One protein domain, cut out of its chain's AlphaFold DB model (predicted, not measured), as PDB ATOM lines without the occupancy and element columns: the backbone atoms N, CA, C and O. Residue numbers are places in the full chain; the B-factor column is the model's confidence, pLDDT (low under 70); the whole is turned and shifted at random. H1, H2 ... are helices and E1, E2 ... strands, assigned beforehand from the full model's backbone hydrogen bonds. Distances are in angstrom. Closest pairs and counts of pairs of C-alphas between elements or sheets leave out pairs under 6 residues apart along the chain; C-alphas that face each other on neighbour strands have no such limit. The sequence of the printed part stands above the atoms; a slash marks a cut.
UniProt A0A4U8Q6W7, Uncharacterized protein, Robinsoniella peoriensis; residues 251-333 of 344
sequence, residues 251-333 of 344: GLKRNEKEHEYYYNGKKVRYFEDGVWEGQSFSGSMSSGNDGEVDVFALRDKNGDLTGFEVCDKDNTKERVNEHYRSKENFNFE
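AT A GLANCE: This is residues 251 to 333 of the 344 residues of an uncharacterized protein of Robinsoniella peoriensis (UniProt A0A4U8Q6W7). A strongly twisted, curled sheet of five strands makes the body, with hairpin E1 and E2 at one edge turned well away from hairpin E4 and E5 at the other, and E3 joining them. A helix, H1, only grazes the sheet near its start, and residues 325 to 333 stick out as an arm; a long loop, residues 273 to 292, leaves E3 and comes back to pair briefly with it. The printed part has 83 residues, in order E1 E2 E3 E4 E5 H1, class mixed; the mixed sheet runs E1 E2 E3 E4 E5. It is compact, with a radius of gyration of the C-alphas of 13.4 A and spans of 44 by 32 by 23 A.

IN THESE COORDINATES: E1 is residues 252 to 255, 10.0 A, from C-alpha 252 at (238.525, 221.378, 183.797). E2 is residues 260 to 263, 10.3 A; E3, 266 to 272, 15.8 A; E4, 293 to 299, 19.1 A; E5, 305 to 312, 21.0 A. H1, residues 318 to 333, 23.1 A, ends at C-alpha 333 at (257.270, 191.884, 188.924).

HOW THE PARTS SIT: E1, E2 and E3 form a meander, each strand the antiparallel neighbour of the one before; N 253 and O 262 are 2.8 A apart, N 266 and O 263 2.9 A. E3 and E4 are parallel at 48 degrees, with N 295 and O 270 2.8 A apart. Hairpin E4 and E5 is antiparallel at 155 degrees, with N 296 and O 309 2.9 A apart. E1 and E5 are apart. Residues 285 to 286 pair antiparallel with 270 to 271 of E3. H1 only grazes the sheet with residues 320 to 324; the closest C-alphas of E3 and H1, Tyr 270 and Val 320, are 7.5 A apart. Every O i to N i+4 pair in H1 is within hydrogen-bond range.

THE WHOLE: The C-alphas farthest apart, Asn 302 and Glu 333, are 44.0 A apart. The printed part has no cut, and E3 to E4 is a long link. Confidence is under 70 at residues 274 to 289, 302 to 303 and 326 to 333.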
ATOM      1  N   GLY A 251     236.634 224.438 181.510       90.94
ATOM      2  CA  GLY A 251     235.814 223.260 181.797       90.94
ATOM      3  C   GLY A 251     236.518 222.147 182.573       90.94
ATOM      4  O   GLY A 251     235.883 221.125 182.835       90.94
ATOM      5  N   LEU A 252     237.782 222.331 182.970       90.19
ATOM      6  CA  LEU A 252     238.525 221.378 183.797       90.19
ATOM      7  C   LEU A 252     238.448 221.787 185.273       90.19
ATOM      8  O   LEU A 252     238.946 222.841 185.652       90.19
ATOM      9  N   LYS A 253     237.830 220.952 186.109       89.56
ATOM     10  CA  LYS A 253     237.631 221.205 187.542       89.56
ATOM     11  C   LYS A 253     238.245 220.102 188.380       89.56
ATOM     12  O   LYS A 253     238.149 218.932 188.015       89.56
ATOM     13  N   ARG A 254     238.819 220.465 189.524       83.06
ATOM     14  CA  ARG A 254     239.318 219.499 190.505       83.06
ATOM     15  C   ARG A 254     238.253 219.256 191.571       83.06
ATOM     16  O   ARG A 254     237.750 220.200 192.172       83.06
ATOM     17  N   ASN A 255     237.913 217.998 191.822       81.75
ATOM     18  CA  ASN A 255     237.131 217.613 192.987       81.75
ATOM     19  C   ASN A 255     238.063 217.566 194.202       81.75
ATOM     20  O   ASN A 255     238.942 216.712 194.279       81.75
ATOM     21  N   GLU A 256     237.874 218.474 195.157       72.94
ATOM     22  CA  GLU A 256     238.716 218.562 196.355       72.94
ATOM     23  C   GLU A 256     238.654 217.313 197.241       72.94
ATOM     24  O   GLU A 256     239.643 216.991 197.889       72.94
ATOM     25  N   LYS A 257     237.522 216.594 197.262       75.31
ATOM     26  CA  LYS A 257     237.334 215.412 198.122       75.31
ATOM     27  C   LYS A 257     238.014 214.170 197.567       75.31
ATOM     28  O   LYS A 257     238.553 213.370 198.319       75.31
ATOM     29  N   GLU A 258     237.921 213.994 196.256       76.38
ATOM     30  CA  GLU A 258     238.486 212.838 195.552       76.38
ATOM     31  C   GLU A 258     239.926 213.115 195.106       76.38
ATOM     32  O   GLU A 258     240.661 212.194 194.772       76.38
ATOM     33  N   HIS A 259     240.341 214.386 195.116       72.94
ATOM     34  CA  HIS A 259     241.570 214.876 194.499       72.94
ATOM     35  C   HIS A 259     241.676 214.534 192.999       72.94
ATOM     36  O   HIS A 259     242.777 214.503 192.451       72.94
ATOM     37  N   GLU A 260     240.537 214.339 192.328       81.94
ATOM     38  CA  GLU A 260     240.431 213.944 190.918       81.94
ATOM     39  C   GLU A 260     240.009 215.107 190.017       81.94
ATOM     40  O   GLU A 260     239.339 216.043 190.461       81.94
ATOM     41  N   TYR A 261     240.377 215.047 188.736       86.31
ATOM     42  CA  TYR A 261     239.975 216.044 187.749       86.31
ATOM     43  C   TYR A 261     238.773 215.582 186.925       86.31
ATOM     44  O   TYR A 261     238.656 214.417 186.550       86.31
ATOM     45  N   TYR A 262     237.902 216.530 186.593       89.81
ATOM     46  CA  TYR A 262     236.745 216.339 185.728       89.81
ATOM     47  C   TYR A 262     236.742 217.394 184.626       89.81
ATOM     48  O   TYR A 262     236.783 218.593 184.904       89.81
ATOM     49  N   TYR A 263     236.648 216.954 183.374       92.31
ATOM     50  CA  TYR A 263     236.517 217.829 182.218       92.31
ATOM     51  C   TYR A 263     235.086 217.791 181.693       92.31
ATOM     52  O   TYR A 263     234.616 216.754 181.226       92.31
ATOM     53  N   ASN A 264     234.368 218.912 181.795       92.69
ATOM     54  CA  ASN A 264     232.959 219.023 181.398       92.69
ATOM     55  C   ASN A 264     232.075 217.882 181.952       92.69
ATOM     56  O   ASN A 264     231.174 217.389 181.277       92.69
ATOM     57  N   GLY A 265     232.348 217.455 183.191       90.88
ATOM     58  CA  GLY A 265     231.620 216.390 183.889       90.88
ATOM     59  C   GLY A 265     232.135 214.966 183.654       90.88
ATOM     60  O   GLY A 265     231.683 214.065 184.352       90.88
ATOM     61  N   LYS A 266     233.088 214.752 182.739       91.81
ATOM     62  CA  LYS A 266     233.740 213.449 182.532       91.81
ATOM     63  C   LYS A 266     234.984 213.322 183.399       91.81
ATOM     64  O   LYS A 266     235.786 214.256 183.438       91.81
ATOM     65  N   LYS A 267     235.168 212.174 184.054       90.06
ATOM     66  CA  LYS A 267     236.362 211.910 184.869       90.06
ATOM     67  C   LYS A 267     237.606 211.879 183.982       90.06
ATOM     68  O   LYS A 267     237.634 211.178 182.968       90.06
ATOM     69  N   VAL A 268     238.629 212.636 184.353       88.88
ATOM     70  CA  VAL A 268     239.906 212.669 183.638       88.88
ATOM     71  C   VAL A 268     240.736 211.467 184.065       88.88
ATOM     72  O   VAL A 268     240.884 211.193 185.244       88.88
ATOM     73  N   ARG A 269     241.280 210.716 183.114       87.81
ATOM     74  CA  ARG A 269     242.225 209.627 183.384       87.81
ATOM     75  C   ARG A 269     243.643 210.168 183.463       87.81
ATOM     76  O   ARG A 269     244.415 209.818 184.354       87.81
ATOM     77  N   TYR A 270     243.994 211.039 182.529       85.62
ATOM     78  CA  TYR A 270     245.323 211.613 182.419       85.62
ATOM     79  C   TYR A 270     245.212 213.104 182.114       85.62
ATOM     80  O   TYR A 270     244.578 213.487 181.134       85.62
ATOM     81  N   PHE A 271     245.822 213.934 182.958       85.31
ATOM     82  CA  PHE A 271     245.968 215.361 182.708       85.31
ATOM     83  C   PHE A 271     247.440 215.706 182.506       85.31
ATOM     84  O   PHE A 271     248.292 215.303 183.301       85.31
ATOM     85  N   GLU A 272     247.722 216.458 181.447       82.06
ATOM     86  CA  GLU A 272     249.050 216.971 181.137       82.06
ATOM     87  C   GLU A 272     248.969 218.455 180.794       82.06
ATOM     88  O   GLU A 272     248.334 218.858 179.817       82.06
ATOM     89  N   ASP A 273     249.664 219.258 181.592       79.44
ATOM     90  CA  ASP A 273     249.933 220.658 181.296       79.44
ATOM     91  C   ASP A 273     251.433 220.832 181.068       79.44
ATOM     92  O   ASP A 273     252.196 221.167 181.972       79.44
ATOM     93  N   GLY A 274     251.877 220.503 179.857       61.62
ATOM     94  CA  GLY A 274     253.276 220.613 179.479       61.62
ATOM     95  C   GLY A 274     253.452 220.743 177.973       61.62
ATOM     96  O   GLY A 274     253.006 219.886 177.216       61.62
ATOM     97  N   VAL A 275     254.114 221.822 177.552       51.50
ATOM     98  CA  VAL A 275     255.351 221.831 176.744       51.50
ATOM     99  C   VAL A 275     255.526 223.210 176.100       51.50
ATOM    100  O   VAL A 275     254.640 223.701 175.403       51.50
ATOM    101  N   TRP A 276     256.738 223.756 176.223       41.25
ATOM    102  CA  TRP A 276     257.306 224.691 175.255       41.25
ATOM    103  C   TRP A 276     258.709 224.185 174.867       41.25
ATOM    104  O   TRP A 276     259.489 223.789 175.725       41.25
ATOM    105  N   GLU A 277     258.993 224.112 173.562       39.00
ATOM    106  CA  GLU A 277     260.327 223.883 172.965       39.00
ATOM    107  C   GLU A 277     261.203 222.790 173.616       39.00
ATOM    108  O   GLU A 277     262.333 223.022 174.038       39.00
ATOM    109  N   GLY A 278     260.714 221.547 173.646       35.78
ATOM    110  CA  GLY A 278     261.572 220.380 173.894       35.78
ATOM    111  C   GLY A 278     261.932 220.106 175.358       35.78
ATOM    112  O   GLY A 278     262.576 219.093 175.622       35.78
ATOM    113  N   GLN A 279     261.464 220.919 176.308       38.25
ATOM    114  CA  GLN A 279     261.415 220.540 177.721       38.25
ATOM    115  C   GLN A 279     259.969 220.214 178.103       38.25
ATOM    116  O   GLN A 279     259.071 221.052 178.043       38.25
ATOM    117  N   SER A 280     259.728 218.947 178.439       38.34
ATOM    118  CA  SER A 280     258.462 218.491 179.013       38.34
ATOM    119  C   SER A 280     258.641 218.413 180.515       38.34
ATOM    120  O   SER A 280     259.281 217.471 180.949       38.34
ATOM    121  N   PHE A 281     258.095 219.347 181.293       38.47
ATOM    122  CA  PHE A 281     257.782 219.088 182.700       38.47
ATOM    123  C   PHE A 281     256.703 220.045 183.212       38.47
ATOM    124  O   PHE A 281     256.936 221.235 183.377       38.47
ATOM    125  N   SER A 282     255.531 219.489 183.508       36.91
ATOM    126  CA  SER A 282     254.811 219.724 184.761       36.91
ATOM    127  C   SER A 282     253.881 218.519 184.978       36.91
ATOM    128  O   SER A 282     253.478 217.859 184.018       36.91
ATOM    129  N   GLY A 283     253.697 218.124 186.238       40.56
ATOM    130  CA  GLY A 283     253.286 216.784 186.656       40.56
ATOM    131  C   GLY A 283     252.082 216.202 185.914       40.56
ATOM    132  O   GLY A 283     251.004 216.787 185.888       40.56
ATOM    133  N   SER A 284     252.252 214.985 185.386       46.22
ATOM    134  CA  SER A 284     251.113 214.125 185.068       46.22
ATOM    135  C   SER A 284     250.283 213.952 186.342       46.22
ATOM    136  O   SER A 284     250.691 213.263 187.278       46.22
ATOM    137  N   MET A 285     249.123 214.600 186.395       53.25
ATOM    138  CA  MET A 285     248.134 214.368 187.440       53.25
ATOM    139  C   MET A 285     247.200 213.275 186.930       53.25
ATOM    140  O   MET A 285     246.156 213.537 186.333       53.25
ATOM    141  N   SER A 286     247.601 212.014 187.107       53.12
ATOM    142  CA  SER A 286     246.699 210.894 186.837       53.12
ATOM    143  C   SER A 286     245.583 210.909 187.877       53.12
ATOM    144  O   SER A 286     245.870 210.773 189.066       53.12
ATOM    145  N   SER A 287     244.323 211.020 187.451       54.84
ATOM    146  CA  SER A 287     243.167 210.923 188.363       54.84
ATOM    147  C   SER A 287     242.700 209.469 188.541       54.84
ATOM    148  O   SER A 287     241.533 209.211 188.806       54.84
ATOM    149  N   GLY A 288     243.619 208.512 188.368       57.44
ATOM    150  CA  GLY A 288     243.326 207.081 188.318       57.44
ATOM    151  C   GLY A 288     243.254 206.531 186.888       57.44
ATOM    152  O   GLY A 288     243.159 207.268 185.911       57.44
ATOM    153  N   ASN A 289     243.339 205.204 186.755       68.00
ATOM    154  CA  ASN A 289     243.319 204.508 185.456       68.00
ATOM    155  C   ASN A 289     241.880 204.257 184.927       68.00
ATOM    156  O   ASN A 289     241.670 203.684 183.851       68.00
ATOM    157  N   ASP A 290     240.885 204.667 185.715       79.12
ATOM    158  CA  ASP A 290     239.445 204.482 185.529       79.12
ATOM    159  C   ASP A 290     238.735 205.708 184.930       79.12
ATOM    160  O   ASP A 290     237.533 205.651 184.689       79.12
ATOM    161  N   GLY A 291     239.457 206.798 184.655       83.56
ATOM    162  CA  GLY A 291     238.895 207.956 183.962       83.56
ATOM    163  C   GLY A 291     238.512 207.677 182.499       83.56
ATOM    164  O   GLY A 291     238.963 206.712 181.871       83.56
ATOM    165  N   GLU A 292     237.683 208.560 181.949       89.25
ATOM    166  CA  GLU A 292     237.066 208.435 180.623       89.25
ATOM    167  C   GLU A 292     237.850 209.160 179.525       89.25
ATOM    168  O   GLU A 292     237.857 208.724 178.372       89.25
ATOM    169  N   VAL A 293     238.491 210.276 179.880       91.12
ATOM    170  CA  VAL A 293     239.149 211.178 178.927       91.12
ATOM    171  C   VAL A 293     240.560 211.530 179.363       91.12
ATOM    172  O   VAL A 293     240.839 211.664 180.552       91.12
ATOM    173  N   ASP A 294     241.436 211.747 178.392       90.00
ATOM    174  CA  ASP A 294     242.742 212.352 178.613       90.00
ATOM    175  C   ASP A 294     242.708 213.803 178.140       90.00
ATOM    176  O   ASP A 294     242.151 214.108 177.084       90.00
ATOM    177  N   VAL A 295     243.282 214.700 178.935       89.69
ATOM    178  CA  VAL A 295     243.202 216.149 178.747       89.69
ATOM    179  C   VAL A 295     244.611 216.713 178.641       89.69
ATOM    180  O   VAL A 295     245.444 216.496 179.519       89.69
ATOM    181  N   PHE A 296     244.866 217.468 177.577       87.88
ATOM    182  CA  PHE A 296     246.154 218.102 177.312       87.88
ATOM    183  C   PHE A 296     245.962 219.612 177.182       87.88
ATOM    184  O   PHE A 296     245.159 220.066 176.363       87.88
ATOM    185  N   ALA A 297     246.676 220.399 177.984       85.94
ATOM    186  CA  ALA A 297     246.619 221.856 177.912       85.94
ATOM    187  C   ALA A 297     247.165 222.374 176.573       85.94
ATOM    188  O   ALA A 297     248.235 221.967 176.122       85.94
ATOM    189  N   LEU A 298     246.435 223.297 175.946       86.50
ATOM    190  CA  LEU A 298     246.875 224.029 174.760       86.50
ATOM    191  C   LEU A 298     247.244 225.451 175.171       86.50
ATOM    192  O   LEU A 298     246.372 226.233 175.559       86.50
ATOM    193  N   ARG A 299     248.527 225.800 175.066       82.19
ATOM    194  CA  ARG A 299     249.039 227.138 175.381       82.19
ATOM    195  C   ARG A 299     249.492 227.871 174.124       82.19
ATOM    196  O   ARG A 299     249.922 227.243 173.156       82.19
ATOM    197  N   ASP A 300     249.351 229.190 174.117       79.69
ATOM    198  CA  ASP A 300     249.863 230.021 173.030       79.69
ATOM    199  C   ASP A 300     251.373 230.299 173.169       79.69
ATOM    200  O   ASP A 300     252.055 229.787 174.055       79.69
ATOM    201  N   LYS A 301     251.909 231.136 172.272       76.25
ATOM    202  CA  LYS A 301     253.322 231.551 172.269       76.25
ATOM    203  C   LYS A 301     253.711 232.491 173.413       76.25
ATOM    204  O   LYS A 301     254.839 232.962 173.404       76.25
ATOM    205  N   ASN A 302     252.799 232.850 174.306       67.69
ATOM    206  CA  ASN A 302     253.097 233.596 175.524       67.69
ATOM    207  C   ASN A 302     252.999 232.687 176.759       67.69
ATOM    208  O   ASN A 302     253.322 233.118 177.861       67.69
ATOM    209  N   GLY A 303     252.588 231.428 176.573       69.31
ATOM    210  CA  GLY A 303     252.317 230.491 177.651       69.31
ATOM    211  C   GLY A 303     250.893 230.593 178.195       69.31
ATOM    212  O   GLY A 303     250.579 229.880 179.144       69.31
ATOM    213  N   ASP A 304     250.010 231.404 177.610       77.50
ATOM    214  CA  ASP A 304     248.632 231.549 178.078       77.50
ATOM    215  C   ASP A 304     247.797 230.331 177.682       77.50
ATOM    216  O   ASP A 304     247.854 229.857 176.545       77.50
ATOM    217  N   LEU A 305     246.987 229.815 178.613       82.88
ATOM    218  CA  LEU A 305     246.069 228.717 178.319       82.88
ATOM    219  C   LEU A 305     244.985 229.193 177.347       82.88
ATOM    220  O   LEU A 305     244.219 230.105 177.659       82.88
ATOM    221  N   THR A 306     244.895 228.529 176.197       88.44
ATOM    222  CA  THR A 306     243.905 228.798 175.139       88.44
ATOM    223  C   THR A 306     242.793 227.755 175.075       88.44
ATOM    224  O   THR A 306     241.752 227.996 174.464       88.44
ATOM    225  N   GLY A 307     242.991 226.601 175.710       90.56
ATOM    226  CA  GLY A 307     242.009 225.530 175.772       90.56
ATOM    227  C   GLY A 307     242.638 224.187 176.104       90.56
ATOM    228  O   GLY A 307     243.769 224.111 176.581       90.56
ATOM    229  N   PHE A 308     241.891 223.126 175.820       92.38
ATOM    230  CA  PHE A 308     242.330 221.754 176.018       92.38
ATOM    231  C   PHE A 308     242.097 220.924 174.756       92.38
ATOM    232  O   PHE A 308     241.056 221.036 174.110       92.38
ATOM    233  N   GLU A 309     243.056 220.065 174.438       91.75
ATOM    234  CA  GLU A 309     242.861 218.923 173.553       91.75
ATOM    235  C   GLU A 309     242.386 217.743 174.401       91.75
ATOM    236  O   GLU A 309     242.945 217.474 175.466       91.75
ATOM    237  N   VAL A 310     241.345 217.049 173.942       92.31
ATOM    238  CA  VAL A 310     240.726 215.945 174.683       92.31
ATOM    239  C   VAL A 310     240.722 214.699 173.816       92.31
ATOM    240  O   VAL A 310     240.221 214.729 172.691       92.31
ATOM    241  N   CYS A 311     241.259 213.609 174.350       90.25
ATOM    242  CA  CYS A 311     241.256 212.301 173.708       90.25
ATOM    243  C   CYS A 311     240.411 211.324 174.524       90.25
ATOM    244  O   CYS A 311     240.470 211.312 175.754       90.25
ATOM    245  N   ASP A 312     239.660 210.465 173.841       87.69
ATOM    246  CA  ASP A 312     239.034 209.316 174.488       87.69
ATOM    247  C   ASP A 312     240.091 208.260 174.831       87.69
ATOM    248  O   ASP A 312     241.140 208.166 174.182       87.69
ATOM    249  N   LYS A 313     239.778 207.413 175.815       80.88
ATOM    250  CA  LYS A 313     240.655 206.340 176.303       80.88
ATOM    251  C   LYS A 313     241.288 205.484 175.197       80.88
ATOM    252  O   LYS A 313     242.476 205.167 175.291       80.88
ATOM    253  N   ASP A 314     240.511 205.151 174.168       82.00
ATOM    254  CA  ASP A 314     240.913 204.260 173.072       82.00
ATOM    255  C   ASP A 314     241.773 204.953 172.001       82.00
ATOM    256  O   ASP A 314     242.483 204.286 171.254       82.00
ATOM    257  N   ASN A 315     241.739 206.288 171.942       84.06
ATOM    258  CA  ASN A 315     242.394 207.100 170.912       84.06
ATOM    259  C   ASN A 315     243.399 208.093 171.518       84.06
ATOM    260  O   ASN A 315     243.566 209.207 171.021       84.06
ATOM    261  N   THR A 316     244.042 207.708 172.619       82.81
ATOM    262  CA  THR A 316     244.997 208.574 173.316       82.81
ATOM    263  C   THR A 316     246.365 208.654 172.631       82.81
ATOM    264  O   THR A 316     246.693 207.888 171.723       82.81
ATOM    265  N   LYS A 317     247.198 209.586 173.100       83.69
ATOM    266  CA  LYS A 317     248.580 209.768 172.650       83.69
ATOM    267  C   LYS A 317     249.442 208.582 173.089       83.69
ATOM    268  O   LYS A 317     249.330 208.097 174.211       83.69
ATOM    269  N   GLU A 318     250.369 208.160 172.230       82.50
ATOM    270  CA  GLU A 318     251.221 206.980 172.458       82.50
ATOM    271  C   GLU A 318     251.977 207.025 173.798       82.50
ATOM    272  O   GLU A 318     252.013 206.030 174.520       82.50
ATOM    273  N   ARG A 319     252.464 208.206 174.199       79.19
ATOM    274  CA  ARG A 319     253.123 208.416 175.499       79.19
ATOM    275  C   ARG A 319     252.236 208.109 176.713       79.19
ATOM    276  O   ARG A 319     252.735 207.653 177.736       79.19
ATOM    277  N   VAL A 320     250.922 208.327 176.616       79.44
ATOM    278  CA  VAL A 320     249.978 208.004 177.699       79.44
ATOM    279  C   VAL A 320     249.831 206.490 177.815       79.44
ATOM    280  O   VAL A 320     249.824 205.944 178.918       79.44
ATOM    281  N   ASN A 321     249.802 205.788 176.681       80.44
ATOM    282  CA  ASN A 321     249.811 204.327 176.672       80.44
ATOM    283  C   ASN A 321     251.103 203.762 177.282       80.44
ATOM    284  O   ASN A 321     251.048 202.791 178.033       80.44
ATOM    285  N   GLU A 322     252.260 204.370 177.010       79.00
ATOM    286  CA  GLU A 322     253.535 203.987 177.630       79.00
ATOM    287  C   GLU A 322     253.543 204.222 179.154       79.00
ATOM    288  O   GLU A 322     253.945 203.336 179.918       79.00
ATOM    289  N   HIS A 323     253.017 205.365 179.616       75.06
ATOM    290  CA  HIS A 323     252.857 205.669 181.043       75.06
ATOM    291  C   HIS A 323     252.069 204.578 181.785       75.06
ATOM    292  O   HIS A 323     252.474 204.134 182.858       75.06
ATOM    293  N   TYR A 324     250.961 204.099 181.213       75.38
ATOM    294  CA  TYR A 324     250.156 203.059 181.858       75.38
ATOM    295  C   TYR A 324     250.727 201.644 181.690       75.38
ATOM    296  O   TYR A 324     250.672 200.862 182.638       75.38
ATOM    297  N   ARG A 325     251.373 201.328 180.560       76.12
ATOM    298  CA  ARG A 325     252.073 200.041 180.370       76.12
ATOM    299  C   ARG A 325     253.237 199.853 181.340       76.12
ATOM    300  O   ARG A 325     253.427 198.761 181.869       76.12
ATOM    301  N   SER A 326     254.018 200.903 181.586       64.12
ATOM    302  CA  SER A 326     255.125 200.851 182.553       64.12
ATOM    303  C   SER A 326     254.631 200.620 183.987       64.12
ATOM    304  O   SER A 326     255.209 199.802 184.701       64.12
ATOM    305  N   LYS A 327     253.513 201.247 184.382       62.84
ATOM    306  CA  LYS A 327     252.860 201.005 185.682       62.84
ATOM    307  C   LYS A 327     252.304 199.582 185.818       62.84
ATOM    308  O   LYS A 327     252.418 198.989 186.889       62.84
ATOM    309  N   GLU A 328     251.740 199.007 184.756       59.34
ATOM    310  CA  GLU A 328     251.274 197.610 184.757       59.34
ATOM    311  C   GLU A 328     252.429 196.607 184.896       59.34
ATOM    312  O   GLU A 328     252.324 195.653 185.666       59.34
ATOM    313  N   ASN A 329     253.559 196.851 184.225       50.41
ATOM    314  CA  ASN A 329     254.745 195.996 184.333       50.41
ATOM    315  C   ASN A 329     255.379 196.045 185.734       50.41
ATOM    316  O   ASN A 329     255.817 195.014 186.244       50.41
ATOM    317  N   PHE A 330     255.361 197.209 186.392       46.69
ATOM    318  CA  PHE A 330     255.842 197.355 187.769       46.69
ATOM    319  C   PHE A 330     254.990 196.555 188.773       46.69
ATOM    320  O   PHE A 330     255.510 195.979 189.727       46.69
ATOM    321  N   ASN A 331     253.682 196.441 188.519       46.41
ATOM    322  CA  ASN A 331     252.774 195.636 189.338       46.41
ATOM    323  C   ASN A 331     252.902 194.118 189.094       46.41
ATOM    324  O   ASN A 331     252.489 193.334 189.949       46.41
ATOM    325  N   PHE A 332     253.476 193.679 187.968       40.59
ATOM    326  CA  PHE A 332     253.627 192.252 187.654       40.59
ATOM    327  C   PHE A 332     254.907 191.638 188.256       40.59
ATOM    328  O   PHE A 332     254.874 190.505 188.743       40.59
ATOM    329  N   GLU A 333     256.016 192.383 188.325       39.38
ATOM    330  CA  GLU A 333     257.270 191.884 188.924       39.38
ATOM    331  C   GLU A 333     257.215 191.769 190.460       39.38
ATOM    332  O   GLU A 333     257.869 190.899 191.037       39.38
TER     333      GLU A 333